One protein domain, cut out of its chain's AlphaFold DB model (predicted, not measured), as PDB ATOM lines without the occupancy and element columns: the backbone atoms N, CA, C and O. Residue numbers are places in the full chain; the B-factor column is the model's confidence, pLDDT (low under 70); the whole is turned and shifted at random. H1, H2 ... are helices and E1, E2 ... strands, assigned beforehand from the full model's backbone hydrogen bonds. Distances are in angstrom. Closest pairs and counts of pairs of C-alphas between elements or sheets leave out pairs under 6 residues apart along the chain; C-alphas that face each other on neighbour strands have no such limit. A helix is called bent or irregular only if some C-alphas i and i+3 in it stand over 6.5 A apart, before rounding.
ATOM      1  N   ASP A 124     175.083 209.337 128.318       70.12
ATOM      2  CA  ASP A 124     174.351 208.440 129.220       70.12
ATOM      3  C   ASP A 124     173.976 207.129 128.497       70.12
ATOM      4  O   ASP A 124     174.085 206.053 129.086       70.12
ATOM      5  N   THR A 125     173.663 207.193 127.195       72.88
ATOM      6  CA  THR A 125     173.504 206.004 126.336       72.88
ATOM      7  C   THR A 125     174.824 205.243 126.159       72.88
ATOM      8  O   THR A 125     174.848 204.020 126.306       72.88
ATOM      9  N   ASN A 126     175.942 205.939 125.920       71.75
ATOM     10  CA  ASN A 126     177.258 205.296 125.815       71.75
ATOM     11  C   ASN A 126     177.674 204.627 127.135       71.75
ATOM     12  O   ASN A 126     178.128 203.487 127.128       71.75
ATOM     13  N   LEU A 127     177.465 205.286 128.279       76.12
ATOM     14  CA  LEU A 127     177.737 204.714 129.599       76.12
ATOM     15  C   LEU A 127     176.877 203.469 129.857       76.12
ATOM     16  O   LEU A 127     177.393 202.484 130.380       76.12
ATOM     17  N   ALA A 128     175.601 203.480 129.462       73.62
ATOM     18  CA  ALA A 128     174.730 202.312 129.567       73.62
ATOM     19  C   ALA A 128     175.213 201.136 128.692       73.62
ATOM     20  O   ALA A 128     175.176 199.994 129.153       73.62
ATOM     21  N   ARG A 129     175.726 201.409 127.478       72.44
ATOM     22  CA  ARG A 129     176.373 200.405 126.609       72.44
ATOM     23  C   ARG A 129     177.613 199.813 127.284       72.44
ATOM     24  O   ARG A 129     177.694 198.600 127.451       72.44
ATOM     25  N   LEU A 130     178.516 200.662 127.779       71.94
ATOM     26  CA  LEU A 130     179.725 200.223 128.486       71.94
ATOM     27  C   LEU A 130     179.405 199.416 129.752       71.94
ATOM     28  O   LEU A 130     180.055 198.417 130.030       71.94
ATOM     29  N   GLN A 131     178.355 199.773 130.495       70.06
ATOM     30  CA  GLN A 131     177.902 199.009 131.665       70.06
ATOM     31  C   GLN A 131     177.309 197.627 131.339       70.06
ATOM     32  O   GLN A 131     177.084 196.838 132.264       70.06
ATOM     33  N   ALA A 132     177.058 197.317 130.064       65.69
ATOM     34  CA  ALA A 132     176.738 195.970 129.598       65.69
ATOM     35  C   ALA A 132     177.993 195.160 129.210       65.69
ATOM     36  O   ALA A 132     177.948 193.936 129.281       65.69
ATOM     37  N   THR A 133     179.104 195.823 128.862       61.06
ATOM     38  CA  THR A 133     180.369 195.207 128.398       61.06
ATOM     39  C   THR A 133     181.494 195.218 129.449       61.06
ATOM     40  O   THR A 133     182.653 194.915 129.152       61.06
ATOM     41  N   ILE A 134     181.156 195.552 130.699       66.12
ATOM     42  CA  ILE A 134     182.036 195.464 131.874       66.12
ATOM     43  C   ILE A 134     182.249 194.004 132.299       66.12
ATOM     44  O   ILE A 134     181.311 193.209 132.359       66.12
ATOM     45  N   THR A 135     183.481 193.676 132.693       66.00
ATOM     46  CA  THR A 135     183.859 192.359 133.217       66.00
ATOM     47  C   THR A 135     183.020 191.964 134.435       66.00
ATOM     48  O   THR A 135     182.897 192.720 135.404       66.00
ATOM     49  N   HIS A 136     182.506 190.731 134.443       69.75
ATOM     50  CA  HIS A 136     181.750 190.158 135.562       69.75
ATOM     51  C   HIS A 136     182.648 189.801 136.765       69.75
ATOM     52  O   HIS A 136     182.849 188.632 137.096       69.75
ATOM     53  N   VAL A 137     183.179 190.827 137.441       73.75
ATOM     54  CA  VAL A 137     184.032 190.702 138.640       73.75
ATOM     55  C   VAL A 137     183.359 189.950 139.795       73.75
ATOM     56  O   VAL A 137     184.051 189.310 140.582       73.75
ATOM     57  N   ASP A 138     182.024 189.946 139.861       71.88
ATOM     58  CA  ASP A 138     181.218 189.162 140.806       71.88
ATOM     59  C   ASP A 138     181.592 187.665 140.813       71.88
ATOM     60  O   ASP A 138     181.543 187.031 141.865       71.88
ATOM     61  N   ASN A 139     182.020 187.108 139.671       71.62
ATOM     62  CA  ASN A 139     182.380 185.691 139.530       71.62
ATOM     63  C   ASN A 139     183.676 185.304 140.267       71.62
ATOM     64  O   ASN A 139     183.923 184.118 140.483       71.62
ATOM     65  N   PHE A 140     184.506 186.274 140.663       68.31
ATOM     66  CA  PHE A 140     185.739 186.017 141.416       68.31
ATOM     67  C   PHE A 140     185.489 185.737 142.907       68.31
ATOM     68  O   PHE A 140     186.414 185.321 143.607       68.31
ATOM     69  N   LEU A 141     184.274 185.972 143.414       76.56
ATOM     70  CA  LEU A 141     183.946 185.850 144.836       76.56
ATOM     71  C   LEU A 141     182.809 184.849 145.074       76.56
ATOM     72  O   LEU A 141     181.889 184.743 144.261       76.56
ATOM     73  N   PRO A 142     182.793 184.151 146.225       73.69
ATOM     74  CA  PRO A 142     181.646 183.346 146.613       73.69
ATOM     75  C   PRO A 142     180.395 184.224 146.730       73.69
ATOM     76  O   PRO A 142     180.362 185.166 147.525       73.69
ATOM     77  N   GLY A 143     179.337 183.882 145.990       72.06
ATOM     78  CA  GLY A 143     178.081 184.641 146.000       72.06
ATOM     79  C   GLY A 143     177.458 184.792 147.394       72.06
ATOM     80  O   GLY A 143     176.750 185.764 147.636       72.06
ATOM     81  N   THR A 144     177.774 183.892 148.331       77.06
ATOM     82  CA  THR A 144     177.417 184.004 149.754       77.06
ATOM     83  C   THR A 144     177.963 185.277 150.400       77.06
ATOM     84  O   THR A 144     177.188 186.005 151.003       77.06
ATOM     85  N   GLN A 145     179.245 185.613 150.205       77.00
ATOM     86  CA  GLN A 145     179.859 186.813 150.793       77.00
ATOM     87  C   GLN A 145     179.212 188.101 150.267       77.00
ATOM     88  O   GLN A 145     178.923 189.012 151.039       77.00
ATOM     89  N   ILE A 146     178.933 188.153 148.959       81.88
ATOM     90  CA  ILE A 146     178.237 189.288 148.338       81.88
ATOM     91  C   ILE A 146     176.809 189.395 148.896       81.88
ATOM     92  O   ILE A 146     176.353 190.484 149.231       81.88
ATOM     93  N   ASN A 147     176.097 188.273 149.032       83.75
ATOM     94  CA  ASN A 147     174.729 188.253 149.556       83.75
ATOM     95  C   ASN A 147     174.659 188.642 151.043       83.75
ATOM     96  O   ASN A 147     173.710 189.315 151.440       83.75
ATOM     97  N   ASP A 148     175.647 188.254 151.851       80.94
ATOM     98  CA  ASP A 148     175.735 188.641 153.262       80.94
ATOM     99  C   ASP A 148     176.005 190.150 153.407       80.94
ATOM    100  O   ASP A 148     175.375 190.801 154.242       80.94
ATOM    101  N   PHE A 149     176.845 190.737 152.542       83.44
ATOM    102  CA  PHE A 149     177.007 192.193 152.459       83.44
ATOM    103  C   PHE A 149     175.710 192.910 152.048       83.44
ATOM    104  O   PHE A 149     175.321 193.886 152.682       83.44
ATOM    105  N   ILE A 150     175.008 192.437 151.011       84.00
ATOM    106  CA  ILE A 150     173.749 193.068 150.575       84.00
ATOM    107  C   ILE A 150     172.688 193.003 151.683       84.00
ATOM    108  O   ILE A 150     172.013 194.001 151.927       84.00
ATOM    109  N   ARG A 151     172.592 191.878 152.407       82.69
ATOM    110  CA  ARG A 151     171.679 191.736 153.551       82.69
ATOM    111  C   ARG A 151     172.048 192.670 154.705       82.69
ATOM    112  O   ARG A 151     171.158 193.251 155.313       82.69
ATOM    113  N   SER A 152     173.336 192.869 154.999       79.38
ATOM    114  CA  SER A 152     173.731 193.863 156.006       79.38
ATOM    115  C   SER A 152     173.400 195.289 155.540       79.38
ATOM    116  O   SER A 152     172.940 196.106 156.337       79.38
ATOM    117  N   GLN A 153     173.521 195.585 154.241       81.44
ATOM    118  CA  GLN A 153     173.073 196.859 153.672       81.44
ATOM    119  C   GLN A 153     171.553 197.076 153.764       81.44
ATOM    120  O   GLN A 153     171.118 198.220 153.847       81.44
ATOM    121  N   GLU A 154     170.740 196.019 153.769       79.31
ATOM    122  CA  GLU A 154     169.282 196.112 153.961       79.31
ATOM    123  C   GLU A 154     168.885 196.541 155.377       79.31
ATOM    124  O   GLU A 154     167.849 197.177 155.547       79.31
ATOM    125  N   GLU A 155     169.726 196.271 156.377       78.00
ATOM    126  CA  GLU A 155     169.528 196.756 157.749       78.00
ATOM    127  C   GLU A 155     169.934 198.236 157.934       78.00
ATOM    128  O   GLU A 155     169.673 198.811 158.990       78.00
ATOM    129  N   SER A 156     170.554 198.877 156.932       81.06
ATOM    130  CA  SER A 156     170.960 200.288 157.007       81.06
ATOM    131  C   SER A 156     169.769 201.239 156.854       81.06
ATOM    132  O   SER A 156     168.993 201.165 155.893       81.06
ATOM    133  N   GLU A 157     169.668 202.205 157.769       81.75
ATOM    134  CA  GLU A 157     168.667 203.274 157.714       81.75
ATOM    135  C   GLU A 157     168.839 204.139 156.455       81.75
ATOM    136  O   GLU A 157     167.867 204.367 155.741       81.75
ATOM    137  N   VAL A 158     170.076 204.508 156.100       80.62
ATOM    138  CA  VAL A 158     170.395 205.310 154.898       80.62
ATOM    139  C   VAL A 158     169.933 204.612 153.616       80.62
ATOM    140  O   VAL A 158     169.342 205.235 152.731       80.62
ATOM    141  N   VAL A 159     170.171 203.301 153.509       80.44
ATOM    142  CA  VAL A 159     169.724 202.491 152.364       80.44
ATOM    143  C   VAL A 159     168.200 202.390 152.335       80.44
ATOM    144  O   VAL A 159     167.591 202.535 151.272       80.44
ATOM    145  N   THR A 160     167.575 202.195 153.496       82.62
ATOM    146  CA  THR A 160     166.118 202.111 153.643       82.62
ATOM    147  C   THR A 160     165.433 203.429 153.264       82.62
ATOM    148  O   THR A 160     164.457 203.422 152.512       82.62
ATOM    149  N   GLU A 161     165.950 204.572 153.719       82.81
ATOM    150  CA  GLU A 161     165.473 205.901 153.325       82.81
ATOM    151  C   GLU A 161     165.655 206.151 151.827       82.81
ATOM    152  O   GLU A 161     164.721 206.603 151.158       82.81
ATOM    153  N   PHE A 162     166.819 205.803 151.266       81.25
ATOM    154  CA  PHE A 162     167.076 205.964 149.836       81.25
ATOM    155  C   PHE A 162     166.089 205.154 148.983       81.25
ATOM    156  O   PHE A 162     165.556 205.700 148.013       81.25
ATOM    157  N   ARG A 163     165.803 203.896 149.361       82.56
ATOM    158  CA  ARG A 163     164.796 203.035 148.709       82.56
ATOM    159  C   ARG A 163     163.390 203.627 148.826       82.56
ATOM    160  O   ARG A 163     162.711 203.752 147.813       82.56
ATOM    161  N   ARG A 164     162.974 204.080 150.018       82.44
ATOM    162  CA  ARG A 164     161.676 204.763 150.224       82.44
ATOM    163  C   ARG A 164     161.528 206.014 149.347       82.44
ATOM    164  O   ARG A 164     160.433 206.291 148.870       82.44
ATOM    165  N   ALA A 165     162.614 206.756 149.130       81.50
ATOM    166  CA  ALA A 165     162.628 207.966 148.308       81.50
ATOM    167  C   ALA A 165     162.806 207.713 146.794       81.50
ATOM    168  O   ALA A 165     162.546 208.618 146.001       81.50
ATOM    169  N   ASN A 166     163.275 206.528 146.384       80.44
ATOM    170  CA  ASN A 166     163.579 206.161 144.992       80.44
ATOM    171  C   ASN A 166     163.199 204.686 144.708       80.44
ATOM    172  O   ASN A 166     164.085 203.899 144.347       80.44
ATOM    173  N   PRO A 167     161.929 204.271 144.880       80.56
ATOM    174  CA  PRO A 167     161.526 202.868 144.724       80.56
ATOM    175  C   PRO A 167     161.840 202.310 143.326       80.56
ATOM    176  O   PRO A 167     162.168 201.138 143.175       80.56
ATOM    177  N   GLU A 168     161.833 203.158 142.297       84.75
ATOM    178  CA  GLU A 168     162.171 202.794 140.921       84.75
ATOM    179  C   GLU A 168     163.657 202.453 140.697       84.75
ATOM    180  O   GLU A 168     164.001 201.909 139.650       84.75
ATOM    181  N   LYS A 169     164.542 202.753 141.663       79.75
ATOM    182  CA  LYS A 169     165.995 202.509 141.567       79.75
ATOM    183  C   LYS A 169     166.494 201.355 142.433       79.75
ATOM    184  O   LYS A 169     167.699 201.138 142.497       79.75
ATOM    185  N   GLU A 170     165.619 200.611 143.108       80.75
ATOM    186  CA  GLU A 170     166.046 199.551 144.033       80.75
ATOM    187  C   GLU A 170     166.858 198.445 143.333       80.75
ATOM    188  O   GLU A 170     167.939 198.082 143.797       80.75
ATOM    189  N   ALA A 171     166.405 197.967 142.171       81.94
ATOM    190  CA  ALA A 171     167.123 196.950 141.400       81.94
ATOM    191  C   ALA A 171     168.487 197.448 140.874       81.94
ATOM    192  O   ALA A 171     169.472 196.706 140.889       81.94
ATOM    193  N   GLU A 172     168.562 198.714 140.451       81.62
ATOM    194  CA  GLU A 172     169.809 199.367 140.023       81.62
ATOM    195  C   GLU A 172     170.783 199.510 141.202       81.62
ATOM    196  O   GLU A 172     171.955 199.154 141.085       81.62
ATOM    197  N   LEU A 173     170.285 199.953 142.362       83.12
ATOM    198  CA  LEU A 173     171.052 200.087 143.599       83.12
ATOM    199  C   LEU A 173     171.673 198.751 144.017       83.12
ATOM    200  O   LEU A 173     172.873 198.701 144.277       83.12
ATOM    201  N   VAL A 174     170.889 197.667 144.037       83.50
ATOM    202  CA  VAL A 174     171.398 196.329 144.374       83.50
ATOM    203  C   VAL A 174     172.450 195.876 143.357       83.50
ATOM    204  O   VAL A 174     173.517 195.419 143.766       83.50
ATOM    205  N   LYS A 175     172.215 196.054 142.045       83.62
ATOM    206  CA  LYS A 175     173.205 195.727 140.999       83.62
ATOM    207  C   LYS A 175     174.526 196.479 141.215       83.62
ATOM    208  O   LYS A 175     175.590 195.860 141.181       83.62
ATOM    209  N   LEU A 176     174.466 197.786 141.475       83.44
ATOM    210  CA  LEU A 176     175.646 198.624 141.704       83.44
ATOM    211  C   LEU A 176     176.365 198.279 143.019       83.44
ATOM    212  O   LEU A 176     177.591 198.192 143.019       83.44
ATOM    213  N   SER A 177     175.635 198.018 144.111       86.06
ATOM    214  CA  SER A 177     176.218 197.570 145.386       86.06
ATOM    215  C   SER A 177     176.978 196.252 145.238       86.06
ATOM    216  O   SER A 177     178.089 196.134 145.755       86.06
ATOM    217  N   ARG A 178     176.418 195.274 144.509       87.12
ATOM    218  CA  ARG A 178     177.081 193.986 144.239       87.12
ATOM    219  C   ARG A 178     178.368 194.168 143.442       87.12
ATOM    220  O   ARG A 178     179.427 193.734 143.893       87.12
ATOM    221  N   HIS A 179     178.273 194.868 142.313       84.06
ATOM    222  CA  HIS A 179     179.404 195.097 141.421       84.06
ATOM    223  C   HIS A 179     180.538 195.858 142.120       84.06
ATOM    224  O   HIS A 179     181.699 195.462 142.035       84.06
ATOM    225  N   GLN A 180     180.213 196.913 142.876       86.62
ATOM    226  CA  GLN A 180     181.210 197.662 143.635       86.62
ATOM    227  C   GLN A 180     181.843 196.826 144.751       86.62
ATOM    228  O   GLN A 180     183.060 196.872 144.915       86.62
ATOM    229  N   TYR A 181     181.048 196.060 145.508       87.44
ATOM    230  CA  TYR A 181     181.583 195.160 146.529       87.44
ATOM    231  C   TYR A 181     182.592 194.181 145.914       87.44
ATOM    232  O   TYR A 181     183.692 194.018 146.446       87.44
ATOM    233  N   ALA A 182     182.245 193.578 144.772       86.19
ATOM    234  CA  ALA A 182     183.120 192.652 144.069       86.19
ATOM    235  C   ALA A 182     184.398 193.334 143.559       86.19
ATOM    236  O   ALA A 182     185.500 192.853 143.822       86.19
ATOM    237  N   LEU A 183     184.264 194.495 142.914       86.81
ATOM    238  CA  LEU A 183     185.389 195.272 142.405       86.81
ATOM    239  C   LEU A 183     186.362 195.702 143.519       86.81
ATOM    240  O   LEU A 183     187.568 195.530 143.366       86.81
ATOM    241  N   GLU A 184     185.871 196.210 144.655       86.81
ATOM    242  CA  GLU A 184     186.721 196.611 145.789       86.81
ATOM    243  C   GLU A 184     187.544 195.435 146.345       86.81
ATOM    244  O   GLU A 184     188.729 195.592 146.647       86.81
ATOM    245  N   HIS A 185     186.947 194.243 146.441       85.50
ATOM    246  CA  HIS A 185     187.631 193.036 146.914       85.50
ATOM    247  C   HIS A 185     188.634 192.484 145.893       85.50
ATOM    248  O   HIS A 185     189.735 192.086 146.277       85.50
ATOM    249  N   VAL A 186     188.304 192.514 144.597       85.81
ATOM    250  CA  VAL A 186     189.228 192.110 143.525       85.81
ATOM    251  C   VAL A 186     190.415 193.074 143.422       85.81
ATOM    252  O   VAL A 186     191.547 192.625 143.259       85.81
ATOM    253  N   LEU A 187     190.207 194.387 143.564       86.44
ATOM    254  CA  LEU A 187     191.288 195.383 143.520       86.44
ATOM    255  C   LEU A 187     192.156 195.399 144.791       86.44
ATOM    256  O   LEU A 187     193.328 195.766 144.721       86.44
ATOM    257  N   SER A 188     191.608 195.007 145.946       85.06
ATOM    258  CA  SER A 188     192.301 195.027 147.239       85.06
ATOM    259  C   SER A 188     192.123 193.700 147.981       85.06
ATOM    260  O   SER A 188     191.371 193.611 148.950       85.06
ATOM    261  N   SER A 189     192.861 192.678 147.540       83.62
ATOM    262  CA  SER A 189     192.820 191.305 148.080       83.62
ATOM    263  C   SER A 189     193.558 191.099 149.406       83.62
ATOM    264  O   SER A 189     193.355 190.088 150.072       83.62
ATOM    265  N   LEU A 190     194.430 192.031 149.801       82.56
ATOM    266  CA  LEU A 190     195.256 191.934 151.015       82.56
ATOM    267  C   LEU A 190     194.547 192.501 152.255       82.56
ATOM    268  O   LEU A 190     195.105 193.321 152.984       82.56
ATOM    269  N   GLN A 191     193.295 192.098 152.465       81.62
ATOM    270  CA  GLN A 191     192.495 192.552 153.604       81.62
ATOM    271  C   GLN A 191     192.877 191.789 154.884       81.62
ATOM    272  O   GLN A 191     193.282 190.627 154.793       81.62
ATOM    273  N   LEU A 623     176.210 204.054 150.295       84.81
ATOM    274  CA  LEU A 623     175.598 203.831 148.988       84.81
ATOM    275  C   LEU A 623     176.663 203.712 147.877       84.81
ATOM    276  O   LEU A 623     177.787 204.200 148.041       84.81
ATOM    277  N   PRO A 624     176.341 203.067 146.740       85.06
ATOM    278  CA  PRO A 624     177.298 202.879 145.663       85.06
ATOM    279  C   PRO A 624     177.885 204.181 145.113       85.06
ATOM    280  O   PRO A 624     177.247 205.237 145.087       85.06
ATOM    281  N   SER A 625     179.119 204.077 144.639       87.44
ATOM    282  CA  SER A 625     179.902 205.150 144.050       87.44
ATOM    283  C   SER A 625     180.393 204.760 142.663       87.44
ATOM    284  O   SER A 625     180.928 203.667 142.483       87.44
ATOM    285  N   THR A 626     180.287 205.668 141.698       85.44
ATOM    286  CA  THR A 626     180.665 205.423 140.301       85.44
ATOM    287  C   THR A 626     181.719 206.430 139.853       85.44
ATOM    288  O   THR A 626     181.518 207.638 139.985       85.44
ATOM    289  N   ILE A 627     182.826 205.941 139.293       89.12
ATOM    290  CA  ILE A 627     183.838 206.747 138.600       89.12
ATOM    291  C   ILE A 627     183.643 206.502 137.105       89.12
ATOM    292  O   ILE A 627     183.689 205.346 136.684       89.12
ATOM    293  N   VAL A 628     183.414 207.555 136.320       87.50
ATOM    294  CA  VAL A 628     183.203 207.451 134.869       87.50
ATOM    295  C   VAL A 628     184.200 208.300 134.086       87.50
ATOM    296  O   VAL A 628     184.388 209.482 134.383       87.50
TER     297      VAL A 628
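AT A GLANCE: This is residues 124 to 191 and 623 to 628 of the 1186 residues of the protein "Helicase ATP-binding domain-containing protein" of Fusarium mangiferae (UniProt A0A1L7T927). A long helix, H5, runs through the middle, making a rough triangle with H3 and H4; H2 packs on H5, H1 lies off to one side, and E1 is a lone strand near H5. The 74 printed residues, mostly helix, hold H1 H2 H3 H4 H5 E1 in order; the whole is only just compact, close to loose, with a radius of gyration of the C-alphas of 13.2 A, spanning 33 by 33 by 18 A.

HOW THE PARTS SIT: H5, residues 167 to 187, is irregular, C-alphas 168 and 171 being 7.7 A apart. H3, residues 143 to 154, touches it with residues 146 to 150 alone, opposite ways at a steep tilt of 49 degrees; the closest C-alphas, of Ile 146 and Arg 178, are 6.3 A apart. H2, residues 137 to 140, touches H5, closest at the C-alphas of Asp 138 and Ala 182, 5.1 A. H4, residues 157 to 165, is close but not clearly touching H5, closest at the C-alphas of Arg 163 and Glu 170, 6.0 A. H1, residues 124 to 130, is apart from H5. Every O i to N i+4 pair is within hydrogen-bond range in H1, H3 and H4, and 15 of 17 in H5; H2 is too short for one.

IN THESE COORDINATES: H1 begins at C-alpha 124 (174.351, 208.440, 129.220). H5 is 30.7 A long, H3 16.5 A. E1, residues 625 to 628, pairs with no named strand and ends at C-alpha 628 (183.203, 207.451, 134.869).

THE WHOLE: Residues 192 to 622 are not printed; C-alphas 191 and 623 are 20.8 A apart. No link printed whole is long. Residues 132 to 136 and 140 have pLDDT under 70.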